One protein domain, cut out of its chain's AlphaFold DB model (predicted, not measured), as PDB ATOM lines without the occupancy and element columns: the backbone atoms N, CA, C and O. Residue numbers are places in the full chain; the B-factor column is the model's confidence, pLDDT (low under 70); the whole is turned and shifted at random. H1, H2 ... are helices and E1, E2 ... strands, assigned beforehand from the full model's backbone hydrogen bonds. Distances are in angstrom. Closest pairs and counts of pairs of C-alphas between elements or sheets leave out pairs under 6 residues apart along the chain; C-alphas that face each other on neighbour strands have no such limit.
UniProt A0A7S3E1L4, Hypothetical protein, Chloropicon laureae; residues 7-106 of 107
ATOM      1  N   VAL A   7     -33.229 -14.031  34.958       96.38
ATOM      2  CA  VAL A   7     -33.795 -13.900  33.614       96.38
ATOM      3  C   VAL A   7     -33.433 -12.533  33.056       96.38
ATOM      4  O   VAL A   7     -33.658 -11.517  33.711       96.38
ATOM      5  N   GLN A   8     -32.877 -12.524  31.850       96.38
ATOM      6  CA  GLN A   8     -32.701 -11.314  31.056       96.38
ATOM      7  C   GLN A   8     -34.008 -11.000  30.331       96.38
ATOM      8  O   GLN A   8     -34.620 -11.878  29.722       96.38
ATOM      9  N   LEU A   9     -34.454  -9.757  30.451       95.38
ATOM     10  CA  LEU A   9     -35.682  -9.247  29.877       95.38
ATOM     11  C   LEU A   9     -35.365  -8.127  28.897       95.38
ATOM     12  O   LEU A   9     -34.658  -7.179  29.219       95.38
ATOM     13  N   GLY A  10     -36.000  -8.236  27.745       94.56
ATOM     14  CA  GLY A  10     -36.111  -7.224  26.713       94.56
ATOM     15  C   GLY A  10     -37.308  -7.593  25.847       94.56
ATOM     16  O   GLY A  10     -38.151  -8.407  26.244       94.56
ATOM     17  N   ASP A  11     -37.384  -7.016  24.663       95.38
ATOM     18  CA  ASP A  11     -38.345  -7.409  23.644       95.38
ATOM     19  C   ASP A  11     -37.711  -7.309  22.253       95.38
ATOM     20  O   ASP A  11     -36.654  -6.699  22.069       95.38
ATOM     21  N   ALA A  12     -38.335  -7.949  21.273       93.19
ATOM     22  CA  ALA A  12     -37.869  -7.935  19.895       93.19
ATOM     23  C   ALA A  12     -38.993  -8.307  18.928       93.19
ATOM     24  O   ALA A  12     -39.918  -9.059  19.255       93.19
ATOM     25  N   TYR A  13     -38.861  -7.857  17.686       91.94
ATOM     26  CA  TYR A  13     -39.538  -8.495  16.570       91.94
ATOM     27  C   TYR A  13     -38.821  -9.809  16.262       91.94
ATOM     28  O   TYR A  13     -37.625  -9.843  15.981       91.94
ATOM     29  N   GLN A  14     -39.549 -10.924  16.324       80.00
ATOM     30  CA  GLN A  14     -38.952 -12.247  16.149       80.00
ATOM     31  C   GLN A  14     -38.268 -12.379  14.782       80.00
ATOM     32  O   GLN A  14     -38.920 -12.408  13.736       80.00
ATOM     33  N   ARG A  15     -36.940 -12.513  14.798       84.75
ATOM     34  CA  ARG A  15     -36.117 -12.752  13.613       84.75
ATOM     35  C   ARG A  15     -35.018 -13.757  13.934       84.75
ATOM     36  O   ARG A  15     -34.362 -13.683  14.967       84.75
ATOM     37  N   VAL A  16     -34.807 -14.712  13.029       82.06
ATOM     38  CA  VAL A  16     -33.768 -15.738  13.194       82.06
ATOM     39  C   VAL A  16     -32.392 -15.069  13.259       82.06
ATOM     40  O   VAL A  16     -31.988 -14.400  12.309       82.06
ATOM     41  N   GLY A  17     -31.682 -15.279  14.371       78.31
ATOM     42  CA  GLY A  17     -30.309 -14.809  14.572       78.31
ATOM     43  C   GLY A  17     -30.162 -13.317  14.882       78.31
ATOM     44  O   GLY A  17     -29.075 -12.788  14.668       78.31
ATOM     45  N   ALA A  18     -31.218 -12.637  15.340       77.94
ATOM     46  CA  ALA A  18     -31.154 -11.226  15.717       77.94
ATOM     47  C   ALA A  18     -31.790 -10.966  17.089       77.94
ATOM     48  O   ALA A  18     -32.769 -11.612  17.463       77.94
ATOM     49  N   GLU A  19     -31.228  -9.988  17.795       82.56
ATOM     50  CA  GLU A  19     -31.767  -9.379  19.006       82.56
ATOM     51  C   GLU A  19     -31.948  -7.880  18.744       82.56
ATOM     52  O   GLU A  19     -31.044  -7.230  18.217       82.56
ATOM     53  N   ASP A  20     -33.126  -7.343  19.058       88.62
ATOM     54  CA  ASP A  20     -33.400  -5.912  18.875       88.62
ATOM     55  C   ASP A  20     -33.083  -5.104  20.147       88.62
ATOM     56  O   ASP A  20     -32.824  -3.906  20.069       88.62
ATOM     57  N   GLY A  21     -33.118  -5.750  21.322       93.00
ATOM     58  CA  GLY A  21     -32.926  -5.111  22.628       93.00
ATOM     59  C   GLY A  21     -33.972  -4.050  22.958       93.00
ATOM     60  O   GLY A  21     -33.640  -3.038  23.573       93.00
ATOM     61  N   LEU A  22     -35.224  -4.243  22.537       96.00
ATOM     62  CA  LEU A  22     -36.298  -3.285  22.794       96.00
ATOM     63  C   LEU A  22     -36.731  -3.319  24.264       96.00
ATOM     64  O   LEU A  22     -36.553  -4.321  24.961       96.00
ATOM     65  N   ALA A  23     -37.375  -2.238  24.707       96.81
ATOM     66  CA  ALA A  23     -37.991  -2.154  26.028       96.81
ATOM     67  C   ALA A  23     -38.960  -3.324  26.263       96.81
ATOM     68  O   ALA A  23     -39.717  -3.710  25.364       96.81
ATOM     69  N   VAL A  24     -38.966  -3.877  27.478       97.25
ATOM     70  CA  VAL A  24     -39.742  -5.081  27.805       97.25
ATOM     71  C   VAL A  24     -41.233  -4.880  27.514       97.25
ATOM     72  O   VAL A  24     -41.817  -3.858  27.881       97.25
ATOM     73  N   ALA A  25     -41.860  -5.881  26.888       95.81
ATOM     74  CA  ALA A  25     -43.284  -5.903  26.543       95.81
ATOM     75  C   ALA A  25     -43.758  -4.808  25.566       95.81
ATOM     76  O   ALA A  25     -44.964  -4.590  25.433       95.81
ATOM     77  N   SER A  26     -42.841  -4.126  24.879       95.56
ATOM     78  CA  SER A  26     -43.177  -3.119  23.867       95.56
ATOM     79  C   SER A  26     -43.764  -3.719  22.583       95.56
ATOM     80  O   SER A  26     -44.538  -3.051  21.901       95.56
ATOM     81  N   VAL A  27     -43.442  -4.978  22.277       95.31
ATOM     82  CA  VAL A  27     -43.908  -5.701  21.085       95.31
ATOM     83  C   VAL A  27     -44.784  -6.887  21.482       95.31
ATOM     84  O   VAL A  27     -45.836  -7.106  20.881       95.31
ATOM     85  N   ASN A  28     -44.395  -7.636  22.518       94.50
ATOM     86  CA  ASN A  28     -45.013  -8.911  22.883       94.50
ATOM     87  C   ASN A  28     -45.512  -8.959  24.344       94.50
ATOM     88  O   ASN A  28     -45.119  -9.846  25.113       94.50
ATOM     89  N   PRO A  29     -46.430  -8.067  24.763       94.44
ATOM     90  CA  PRO A  29     -46.844  -7.955  26.162       94.44
ATOM     91  C   PRO A  29     -47.484  -9.229  26.728       94.44
ATOM     92  O   PRO A  29     -47.274  -9.562  27.896       94.44
ATOM     93  N   ARG A  30     -48.220  -9.986  25.903       93.50
ATOM     94  CA  ARG A  30     -48.850 -11.251  26.318       93.50
ATOM     95  C   ARG A  30     -47.824 -12.347  26.617       93.50
ATOM     96  O   ARG A  30     -48.007 -13.073  27.591       93.50
ATOM     97  N   MET A  31     -46.738 -12.434  25.843       94.44
ATOM     98  CA  MET A  31     -45.666 -13.408  26.102       94.44
ATOM     99  C   MET A  31     -44.940 -13.091  27.408       94.44
ATOM    100  O   MET A  31     -44.718 -13.986  28.220       94.44
ATOM    101  N   VAL A  32     -44.634 -11.813  27.655       95.94
ATOM    102  CA  VAL A  32     -44.010 -11.400  28.920       95.94
ATOM    103  C   VAL A  32     -44.921 -11.734  30.101       95.94
ATOM    104  O   VAL A  32     -44.454 -12.308  31.086       95.94
ATOM    105  N   LEU A  33     -46.224 -11.447  29.991       96.12
ATOM    106  CA  LEU A  33     -47.200 -11.778  31.029       96.12
ATOM    107  C   LEU A  33     -47.274 -13.285  31.315       96.12
ATOM    108  O   LEU A  33     -47.330 -13.685  32.478       96.12
ATOM    109  N   GLU A  34     -47.270 -14.120  30.276       95.50
ATOM    110  CA  GLU A  34     -47.281 -15.575  30.430       95.50
ATOM    111  C   GLU A  34     -46.019 -16.081  31.141       95.50
ATOM    112  O   GLU A  34     -46.119 -16.879  32.079       95.50
ATOM    113  N   VAL A  35     -44.841 -15.577  30.761       96.12
ATOM    114  CA  VAL A  35     -43.573 -15.926  31.415       96.12
ATOM    115  C   VAL A  35     -43.639 -15.602  32.906       96.12
ATOM    116  O   VAL A  35     -43.417 -16.485  33.739       96.12
ATOM    117  N   VAL A  36     -44.024 -14.375  33.273       96.94
ATOM    118  CA  VAL A  36     -44.095 -14.000  34.694       96.94
ATOM    119  C   VAL A  36     -45.196 -14.750  35.452       96.94
ATOM    120  O   VAL A  36     -45.016 -15.045  36.634       96.94
ATOM    121  N   HIS A  37     -46.301 -15.129  34.797       96.19
ATOM    122  CA  HIS A  37     -47.330 -15.995  35.385       96.19
ATOM    123  C   HIS A  37     -46.762 -17.353  35.791       96.19
ATOM    124  O   HIS A  37     -46.939 -17.776  36.938       96.19
ATOM    125  N   TRP A  38     -46.036 -18.018  34.895       95.81
ATOM    126  CA  TRP A  38     -45.440 -19.316  35.199       95.81
ATOM    127  C   TRP A  38     -44.315 -19.225  36.226       95.81
ATOM    128  O   TRP A  38     -44.238 -20.084  37.103       95.81
ATOM    129  N   MET A  39     -43.497 -18.170  36.186       95.56
ATOM    130  CA  MET A  39     -42.456 -17.937  37.193       95.56
ATOM    131  C   MET A  39     -43.059 -17.763  38.590       95.56
ATOM    132  O   MET A  39     -42.633 -18.432  39.534       95.56
ATOM    133  N   ARG A  40     -44.117 -16.949  38.722       95.25
ATOM    134  CA  ARG A  40     -44.852 -16.800  39.987       95.25
ATOM    135  C   ARG A  40     -45.471 -18.108  40.453       95.25
ATOM    136  O   ARG A  40     -45.316 -18.475  41.615       95.25
ATOM    137  N   LYS A  41     -46.153 -18.823  39.556       94.25
ATOM    138  CA  LYS A  41     -46.797 -20.108  39.866       94.25
ATOM    139  C   LYS A  41     -45.789 -21.171  40.308       94.25
ATOM    140  O   LYS A  41     -46.118 -22.011  41.139       94.25
ATOM    141  N   ALA A  42     -44.568 -21.123  39.781       94.12
ATOM    142  CA  ALA A  42     -43.467 -21.994  40.178       94.12
ATOM    143  C   ALA A  42     -42.775 -21.567  41.487       94.12
ATOM    144  O   ALA A  42     -41.856 -22.258  41.924       94.12
ATOM    145  N   GLY A  43     -43.189 -20.453  42.107       94.38
ATOM    146  CA  GLY A  43     -42.567 -19.926  43.321       94.38
ATOM    147  C   GLY A  43     -41.152 -19.392  43.096       94.38
ATOM    148  O   GLY A  43     -40.313 -19.518  43.980       94.38
ATOM    149  N   TRP A  44     -40.862 -18.858  41.906       95.31
ATOM    150  CA  TRP A  44     -39.546 -18.309  41.583       95.31
ATOM    151  C   TRP A  44     -39.292 -16.969  42.289       95.31
ATOM    152  O   TRP A  44     -40.134 -16.071  42.248       95.31
ATOM    153  N   ASP A  45     -38.107 -16.835  42.881       94.06
ATOM    154  CA  ASP A  45     -37.648 -15.712  43.707       94.06
ATOM    155  C   ASP A  45     -36.300 -15.123  43.234       94.06
ATOM    156  O   ASP A  45     -35.588 -14.477  44.002       94.06
ATOM    157  N   GLY A  46     -35.940 -15.353  41.968       93.69
ATOM    158  CA  GLY A  46     -34.692 -14.870  41.373       93.69
ATOM    159  C   GLY A  46     -34.727 -13.404  40.923       93.69
ATOM    160  O   GLY A  46     -35.588 -12.615  41.312       93.69
ATOM    161  N   ILE A  47     -33.754 -13.034  40.084       95.56
ATOM    162  CA  ILE A  47     -33.520 -11.644  39.660       95.56
ATOM    163  C   ILE A  47     -33.875 -11.451  38.181       95.56
ATOM    164  O   ILE A  47     -33.503 -12.259  37.328       95.56
ATOM    165  N   PHE A  48     -34.561 -10.349  37.877       96.75
ATOM    166  CA  PHE A  48     -34.716  -9.852  36.514       96.75
ATOM    167  C   PHE A  48     -33.597  -8.864  36.175       96.75
ATOM    168  O   PHE A  48     -33.347  -7.925  36.931       96.75
ATOM    169  N   TYR A  49     -32.961  -9.063  35.025       97.12
ATOM    170  CA  TYR A  49     -31.994  -8.147  34.427       97.12
ATOM    171  C   TYR A  49     -32.623  -7.540  33.175       97.12
ATOM    172  O   TYR A  49     -33.201  -8.284  32.391       97.12
ATOM    173  N   PHE A  50     -32.527  -6.228  32.966       97.06
ATOM    174  CA  PHE A  50     -32.932  -5.631  31.689       97.06
ATOM    175  C   PHE A  50     -31.746  -5.654  30.735       97.06
ATOM    176  O   PHE A  50     -30.734  -5.005  30.998       97.06
ATOM    177  N   ASP A  51     -31.871  -6.455  29.682       95.75
ATOM    178  CA  ASP A  51     -30.883  -6.602  28.615       95.75
ATOM    179  C   ASP A  51     -31.444  -5.916  27.366       95.75
ATOM    180  O   ASP A  51     -32.053  -6.539  26.495       95.75
ATOM    181  N   THR A  52     -31.378  -4.584  27.387       96.31
ATOM    182  CA  THR A  52     -31.961  -3.696  26.378       96.31
ATOM    183  C   THR A  52     -30.911  -2.729  25.833       96.31
ATOM    184  O   THR A  52     -29.926  -2.394  26.500       96.31
ATOM    185  N   PHE A  53     -31.120  -2.271  24.597       96.00
ATOM    186  CA  PHE A  53     -30.212  -1.398  23.854       96.00
ATOM    187  C   PHE A  53     -30.938  -0.097  23.459       96.00
ATOM    188  O   PHE A  53     -31.355   0.047  22.308       96.00
ATOM    189  N   PRO A  54     -31.119   0.867  24.386       95.00
ATOM    190  CA  PRO A  54     -31.806   2.138  24.120       95.00
ATOM    191  C   PRO A  54     -30.960   3.055  23.218       95.00
ATOM    192  O   PRO A  54     -30.275   3.965  23.683       95.00
ATOM    193  N   MET A  55     -30.971   2.785  21.912       94.00
ATOM    194  CA  MET A  55     -30.161   3.504  20.920       94.00
ATOM    195  C   MET A  55     -30.761   4.861  20.537       94.00
ATOM    196  O   MET A  55     -30.012   5.778  20.199       94.00
ATOM    197  N   ASN A  56     -32.093   4.990  20.572       94.75
ATOM    198  CA  ASN A  56     -32.814   6.211  20.189       94.75
ATOM    199  C   ASN A  56     -33.604   6.826  21.359       94.75
ATOM    200  O   ASN A  56     -34.265   7.855  21.201       94.75
ATOM    201  N   GLU A  57     -33.547   6.199  22.530       96.56
ATOM    202  CA  GLU A  57     -34.285   6.550  23.735       96.56
ATOM    203  C   GLU A  57     -33.350   7.125  24.809       96.56
ATOM    204  O   GLU A  57     -32.129   7.000  24.749       96.56
ATOM    205  N   ASP A  58     -33.930   7.746  25.837       98.12
ATOM    206  CA  ASP A  58     -33.197   8.038  27.070       98.12
ATOM    207  C   ASP A  58     -33.025   6.725  27.864       98.12
ATOM    208  O   ASP A  58     -34.037   6.136  28.268       98.12
ATOM    209  N   PRO A  59     -31.785   6.265  28.120       97.62
ATOM    210  CA  PRO A  59     -31.531   4.980  28.771       97.62
ATOM    211  C   PRO A  59     -32.033   4.920  30.218       97.62
ATOM    212  O   PRO A  59     -32.442   3.864  30.694       97.62
ATOM    213  N   VAL A  60     -32.036   6.046  30.936       98.25
ATOM    214  CA  VAL A  60     -32.553   6.100  32.309       98.25
ATOM    215  C   VAL A  60     -34.068   5.973  32.275       98.25
ATOM    216  O   VAL A  60     -34.648   5.165  33.003       98.25
ATOM    217  N   ARG A  61     -34.718   6.724  31.381       98.38
ATOM    218  CA  ARG A  61     -36.176   6.691  31.233       98.38
ATOM    219  C   ARG A  61     -36.683   5.330  30.746       98.38
ATOM    220  O   ARG A  61     -37.759   4.903  31.170       98.38
ATOM    221  N   GLU A  62     -35.939   4.669  29.863       98.44
ATOM    222  CA  GLU A  62     -36.233   3.315  29.387       98.44
ATOM    223  C   GLU A  62     -36.168   2.305  30.540       98.44
ATOM    224  O   GLU A  62     -37.145   1.592  30.781       98.44
ATOM    225  N   CYS A  63     -35.101   2.347  31.343       98.12
ATOM    226  CA  CYS A  63     -34.944   1.460  32.491       98.12
ATOM    227  C   CYS A  63     -36.064   1.666  33.526       98.12
ATOM    228  O   CYS A  63     -36.692   0.707  33.983       98.12
ATOM    229  N   GLU A  64     -36.404   2.920  33.847       98.56
ATOM    230  CA  GLU A  64     -37.543   3.224  34.717       98.56
ATOM    231  C   GLU A  64     -38.867   2.683  34.157       98.56
ATOM    232  O   GLU A  64     -39.729   2.218  34.911       98.56
ATOM    233  N   MET A  65     -39.055   2.750  32.834       98.06
ATOM    234  CA  MET A  65     -40.234   2.197  32.176       98.06
ATOM    235  C   MET A  65     -40.273   0.676  32.288       98.06
ATOM    236  O   MET A  65     -41.309   0.143  32.682       98.06
ATOM    237  N   ASN A  66     -39.155  -0.007  32.053       98.31
ATOM    238  CA  ASN A  66     -39.048  -1.454  32.208       98.31
ATOM    239  C   ASN A  66     -39.365  -1.912  33.637       98.31
ATOM    240  O   ASN A  66     -40.155  -2.842  33.819       98.31
ATOM    241  N   ILE A  67     -38.841  -1.215  34.657       98.44
ATOM    242  CA  ILE A  67     -39.153  -1.482  36.071       98.44
ATOM    243  C   ILE A  67     -40.663  -1.377  36.317       98.44
ATOM    244  O   ILE A  67     -41.266  -2.286  36.900       98.44
ATOM    245  N   ARG A  68     -41.298  -0.284  35.870       98.25
ATOM    246  CA  ARG A  68     -42.748  -0.087  36.040       98.25
ATOM    247  C   ARG A  68     -43.552  -1.171  35.325       98.25
ATOM    248  O   ARG A  68     -44.487  -1.718  35.914       98.25
ATOM    249  N   THR A  69     -43.185  -1.493  34.087       97.56
ATOM    250  CA  THR A  69     -43.866  -2.494  33.261       97.56
ATOM    251  C   THR A  69     -43.778  -3.877  33.892       97.56
ATOM    252  O   THR A  69     -44.821  -4.487  34.143       97.56
ATOM    253  N   ILE A  70     -42.577  -4.349  34.245       97.62
ATOM    254  CA  ILE A  70     -42.427  -5.692  34.814       97.62
ATOM    255  C   ILE A  70     -43.090  -5.801  36.188       97.62
ATOM    256  O   ILE A  70     -43.715  -6.813  36.490       97.62
ATOM    257  N   THR A  71     -43.060  -4.733  36.992       97.31
ATOM    258  CA  THR A  71     -43.754  -4.695  38.287       97.31
ATOM    259  C   THR A  71     -45.271  -4.798  38.105       97.31
ATOM    260  O   THR A  71     -45.933  -5.570  38.808       97.31
ATOM    261  N   LYS A  72     -45.841  -4.065  37.132       96.56
ATOM    262  CA  LYS A  72     -47.270  -4.154  36.788       96.56
ATOM    263  C   LYS A  72     -47.631  -5.572  36.341       96.56
ATOM    264  O   LYS A  72     -48.619  -6.120  36.829       96.56
ATOM    265  N   MET A  73     -46.830  -6.167  35.457       96.12
ATOM    266  CA  MET A  73     -47.060  -7.523  34.953       96.12
ATOM    267  C   MET A  73     -46.929  -8.581  36.045       96.12
ATOM    268  O   MET A  73     -47.771  -9.468  36.131       96.12
ATOM    269  N   TRP A  74     -45.944  -8.459  36.936       97.06
ATOM    270  CA  TRP A  74     -45.762  -9.367  38.068       97.06
ATOM    271  C   TRP A  74     -46.970  -9.359  39.009       97.06
ATOM    272  O   TRP A  74     -47.448 -10.418  39.417       97.06
ATOM    273  N   ARG A  75     -47.520  -8.177  39.319       96.19
ATOM    274  CA  ARG A  75     -48.768  -8.069  40.093       96.19
ATOM    275  C   ARG A  75     -49.935  -8.722  39.354       96.19
ATOM    276  O   ARG A  75     -50.637  -9.545  39.936       96.19
ATOM    277  N   LYS A  76     -50.095  -8.402  38.067       94.94
ATOM    278  CA  LYS A  76     -51.184  -8.913  37.229       94.94
ATOM    279  C   LYS A  76     -51.160 -10.436  37.105       94.94
ATOM    280  O   LYS A  76     -52.185 -11.094  37.230       94.94
ATOM    281  N   ALA A  77     -49.978 -11.011  36.943       95.56
ATOM    282  CA  ALA A  77     -49.775 -12.452  36.944       95.56
ATOM    283  C   ALA A  77     -50.171 -13.113  38.272       95.56
ATOM    284  O   ALA A  77     -50.661 -14.242  38.261       95.56
ATOM    285  N   GLY A  78     -49.986 -12.417  39.399       95.56
ATOM    286  CA  GLY A  78     -50.504 -12.840  40.699       95.56
ATOM    287  C   GLY A  78     -52.030 -12.912  40.722       95.56
ATOM    288  O   GLY A  78     -52.574 -13.942  41.098       95.56
ATOM    289  N   GLU A  79     -52.709 -11.866  40.247       94.44
ATOM    290  CA  GLU A  79     -54.177 -11.838  40.128       94.44
ATOM    291  C   GLU A  79     -54.695 -12.972  39.225       94.44
ATOM    292  O   GLU A  79     -55.620 -13.698  39.593       94.44
ATOM    293  N   LEU A  80     -54.050 -13.187  38.072       93.50
ATOM    294  CA  LEU A  80     -54.385 -14.276  37.151       93.50
ATOM    295  C   LEU A  80     -54.160 -15.661  37.774       93.50
ATOM    296  O   LEU A  80     -54.954 -16.570  37.541       93.50
ATOM    297  N   GLY A  81     -53.112 -15.832  38.584       92.69
ATOM    298  CA  GLY A  81     -52.830 -17.078  39.309       92.69
ATOM    299  C   GLY A  81     -53.949 -17.503  40.265       92.69
ATOM    300  O   GLY A  81     -54.200 -18.702  40.435       92.69
ATOM    301  N   GLU A  82     -54.674 -16.534  40.822       94.56
ATOM    302  CA  GLU A  82     -55.808 -16.775  41.718       94.56
ATOM    303  C   GLU A  82     -57.144 -16.950  40.980       94.56
ATOM    304  O   GLU A  82     -58.101 -17.471  41.553       94.56
ATOM    305  N   SER A  83     -57.214 -16.606  39.691       94.75
ATOM    306  CA  SER A  83     -58.442 -16.717  38.898       94.75
ATOM    307  C   SER A  83     -58.897 -18.171  38.733       94.75
ATOM    308  O   SER A  83     -58.244 -18.992  38.082       94.75
ATOM    309  N   THR A  84     -60.074 -18.492  39.277       96.25
ATOM    310  CA  THR A  84     -60.745 -19.784  39.059       96.25
ATOM    311  C   THR A  84     -61.132 -19.970  37.595       96.25
ATOM    312  O   THR A  84     -60.912 -21.043  37.040       96.25
ATOM    313  N   ARG A  85     -61.604 -18.903  36.938       95.31
ATOM    314  CA  ARG A  85     -61.972 -18.914  35.515       95.31
ATOM    315  C   ARG A  85     -60.792 -19.292  34.626       95.31
ATOM    316  O   ARG A  85     -60.943 -20.137  33.752       95.31
ATOM    317  N   LEU A  86     -59.608 -18.724  34.879       95.12
ATOM    318  CA  LEU A  86     -58.408 -19.079  34.116       95.12
ATOM    319  C   LEU A  86     -58.077 -20.569  34.271       95.12
ATOM    320  O   LEU A  86     -57.819 -21.241  33.276       95.12
ATOM    321  N   LYS A  87     -58.141 -21.104  35.497       96.06
ATOM    322  CA  LYS A  87     -57.898 -22.531  35.773       96.06
ATOM    323  C   LYS A  87     -58.907 -23.431  35.048       96.06
ATOM    324  O   LYS A  87     -58.517 -24.442  34.468       96.06
ATOM    325  N   GLU A  88     -60.183 -23.050  35.034       97.88
ATOM    326  CA  GLU A  88     -61.244 -23.771  34.319       97.88
ATOM    327  C   GLU A  88     -61.058 -23.754  32.798       97.88
ATOM    328  O   GLU A  88     -61.277 -24.773  32.139       97.88
ATOM    329  N   TYR A  89     -60.669 -22.613  32.220       97.69
ATOM    330  CA  TYR A  89     -60.398 -22.517  30.785       97.69
ATOM    331  C   TYR A  89     -59.142 -23.308  30.397       97.69
ATOM    332  O   TYR A  89     -59.167 -24.045  29.412       97.69
ATOM    333  N   GLN A  90     -58.082 -23.247  31.212       96.12
ATOM    334  CA  GLN A  90     -56.864 -24.041  31.019       96.12
ATOM    335  C   GLN A  90     -57.154 -25.548  31.047       96.12
ATOM    336  O   GLN A  90     -56.701 -26.268  30.161       96.12
ATOM    337  N   ALA A  91     -57.945 -26.027  32.014       97.69
ATOM    338  CA  ALA A  91     -58.303 -27.444  32.135       97.69
ATOM    339  C   ALA A  91     -59.095 -27.980  30.929       97.69
ATOM    340  O   ALA A  91     -59.049 -29.173  30.639       97.69
ATOM    341  N   ARG A  92     -59.816 -27.102  30.221       98.06
ATOM    342  CA  ARG A  92     -60.592 -27.440  29.019       98.06
ATOM    343  C   ARG A  92     -59.849 -27.163  27.713       98.06
ATOM    344  O   ARG A  92     -60.429 -27.378  26.654       98.06
ATOM    345  N   HIS A  93     -58.600 -26.694  27.777       97.25
ATOM    346  CA  HIS A  93     -57.840 -26.225  26.613       97.25
ATOM    347  C   HIS A  93     -58.599 -25.166  25.785       97.25
ATOM    348  O   HIS A  93     -58.481 -25.105  24.562       97.25
ATOM    349  N   ASP A  94     -59.382 -24.320  26.456       98.12
ATOM    350  CA  ASP A  94     -60.214 -23.297  25.824       98.12
ATOM    351  C   ASP A  94     -59.424 -21.996  25.633       98.12
ATOM    352  O   ASP A  94     -59.516 -21.050  26.420       98.12
ATOM    353  N   ALA A  95     -58.598 -21.969  24.586       96.25
ATOM    354  CA  ALA A  95     -57.768 -20.813  24.263       96.25
ATOM    355  C   ALA A  95     -58.596 -19.560  23.927       96.25
ATOM    356  O   ALA A  95     -58.183 -18.455  24.271       96.25
ATOM    357  N   MET A  96     -59.767 -19.716  23.298       97.31
ATOM    358  CA  MET A  96     -60.607 -18.582  22.896       97.31
ATOM    359  C   MET A  96     -61.144 -17.838  24.118       97.31
ATOM    360  O   MET A  96     -60.963 -16.628  24.218       97.31
ATOM    361  N   SER A  97     -61.691 -18.560  25.101       97.19
ATOM    362  CA  SER A  97     -62.159 -17.948  26.351       97.19
ATOM    363  C   SER A  97     -61.032 -17.266  27.135       97.19
ATOM    364  O   SER A  97     -61.263 -16.247  27.787       97.19
ATOM    365  N   ILE A  98     -59.805 -17.804  27.082       95.25
ATOM    366  CA  ILE A  98     -58.630 -17.165  27.696       95.25
ATOM    367  C   ILE A  98     -58.302 -15.858  26.974       95.25
ATOM    368  O   ILE A  98     -58.082 -14.844  27.635       95.25
ATOM    369  N   MET A  99     -58.298 -15.852  25.639       94.38
ATOM    370  CA  MET A  99     -58.034 -14.638  24.863       94.38
ATOM    371  C   MET A  99     -59.086 -13.557  25.133       94.38
ATOM    372  O   MET A  99     -58.712 -12.441  25.489       94.38
ATOM    373  N   GLU A 100     -60.375 -13.903  25.109       95.12
ATOM    374  CA  GLU A 100     -61.474 -12.981  25.438       95.12
ATOM    375  C   GLU A 100     -61.402 -12.458  26.882       95.12
ATOM    376  O   GLU A 100     -61.759 -11.311  27.166       95.12
ATOM    377  N   MET A 101     -60.972 -13.299  27.830       92.56
ATOM    378  CA  MET A 101     -60.747 -12.882  29.214       92.56
ATOM    379  C   MET A 101     -59.615 -11.851  29.293       92.56
ATOM    380  O   MET A 101     -59.781 -10.836  29.960       92.56
ATOM    381  N   LEU A 102     -58.492 -12.094  28.612       91.31
ATOM    382  CA  LEU A 102     -57.332 -11.203  28.636       91.31
ATOM    383  C   LEU A 102     -57.599  -9.866  27.926       91.31
ATOM    384  O   LEU A 102     -57.125  -8.838  28.398       91.31
ATOM    385  N   GLU A 103     -58.376  -9.855  26.839       90.44
ATOM    386  CA  GLU A 103     -58.796  -8.619  26.153       90.44
ATOM    387  C   GLU A 103     -59.576  -7.675  27.078       90.44
ATOM    388  O   GLU A 103     -59.332  -6.470  27.098       90.44
ATOM    389  N   LYS A 104     -60.486  -8.223  27.895       83.44
ATOM    390  CA  LYS A 104     -61.289  -7.444  28.856       83.44
ATOM    391  C   LYS A 104     -60.463  -6.842  29.992       83.44
ATOM    392  O   LYS A 104     -60.945  -5.942  30.672       83.44
ATOM    393  N   GLU A 105     -59.254  -7.344  30.217       72.50
ATOM    394  CA  GLU A 105     -58.352  -6.863  31.263       72.50
ATOM    395  C   GLU A 105     -57.337  -5.816  30.760       72.50
ATOM    396  O   GLU A 105     -56.412  -5.479  31.501       72.50
ATOM    397  N   GLU A 106     -57.545  -5.277  29.548       64.81
ATOM    398  CA  GLU A 106     -56.721  -4.244  28.891       64.81
ATOM    399  C   GLU A 106     -55.226  -4.605  28.840       64.81
ATOM    400  O   GLU A 106     -54.343  -3.832  29.237       64.81
TER     401      GLU A 106
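What this domain is: This is residues 7 to 106 of the 107 residues of the protein "Hypothetical protein" of Chloropicon laureae (UniProt A0A7S3E1L4). One long helix, H2, runs as a straight beam through most of the length; H1 crosses its second half, the small pair of short strands E1 and E2 lies beside its first half, and a helical hairpin of H3 and H4 makes a corner at its last end. A long loop, residues 10 to 28, leads from the strand pair to H1. The printed part has 100 residues, with four named helices and two named strands in the order E1, H1, E2, H2, H3, H4; the sheet, in the order E1, E2, is parallel, and the class is mostly helix. The whole is only just compact, close to loose, with a radius of gyration of the C-alphas of 14.9 A, and only just elongated, spanning 43 by 29 by 24 A.

Where its parts are: Find C-alpha 7 at (-33.795, -13.900, 33.614); here E1 begins, residues 7 to 9. Go on to residues 29 to 41 for H1, 18.3 A from first to last C-alpha. E2 is residues 47 to 50, 10.0 A long. At C-alpha 59, (-31.531, 4.980, 28.771), H2 begins and runs 35.1 A to residue 82. H3 is residues 84 to 91, 10.6 A, and H4 is residues 95 to 103, 12.4 A, ending at C-alpha 103, (-58.796, -8.619, 26.153).

How they stand to each other: Look first at E1 and E2, parallel neighbours at 29 degrees: N 9 and O 49 are 2.7 A apart and N 49 and O 7 are 2.9 A apart, within hydrogen-bond range. E1, H1 and E2 form a strand-helix-strand unit, two parallel neighbour strands with a helix between, and its crossover is right-handed. H1 touches H2, which meets it with residues 73 to 81 alone; the closest C-alphas, of His 37 and Ala 77, are 4.6 A apart. The two run the same way at a steep tilt of 57 degrees. The closest C-alphas of E2 and H2, of Phe 50 and Cys 63, are 7.4 A apart. H2 and H3 are close but not clearly touching, about perpendicular at 85 degrees, with the C-alphas of Leu 80 and Leu 86 closest at 7.0 A. H3 and H4 form a helical hairpin: they touch, run opposite ways at a shallow tilt of 31 degrees, and come closest at the C-alphas of Tyr 89 and Ile 98, 6.4 A. H4 is apart from H1 and H2. In H1, H2, H3 and H4 every O i to N i+4 pair is within hydrogen-bond range.

The domain as a whole: The two C-alphas farthest apart, of Asp 58 and Arg 92, are 44.9 A apart. The printed part has no cut. The link from E1 to H1, with 19 residues, is long. Confidence is low at residue 106, the one printed residue under 70; the mean pLDDT of the printed part is 94.2.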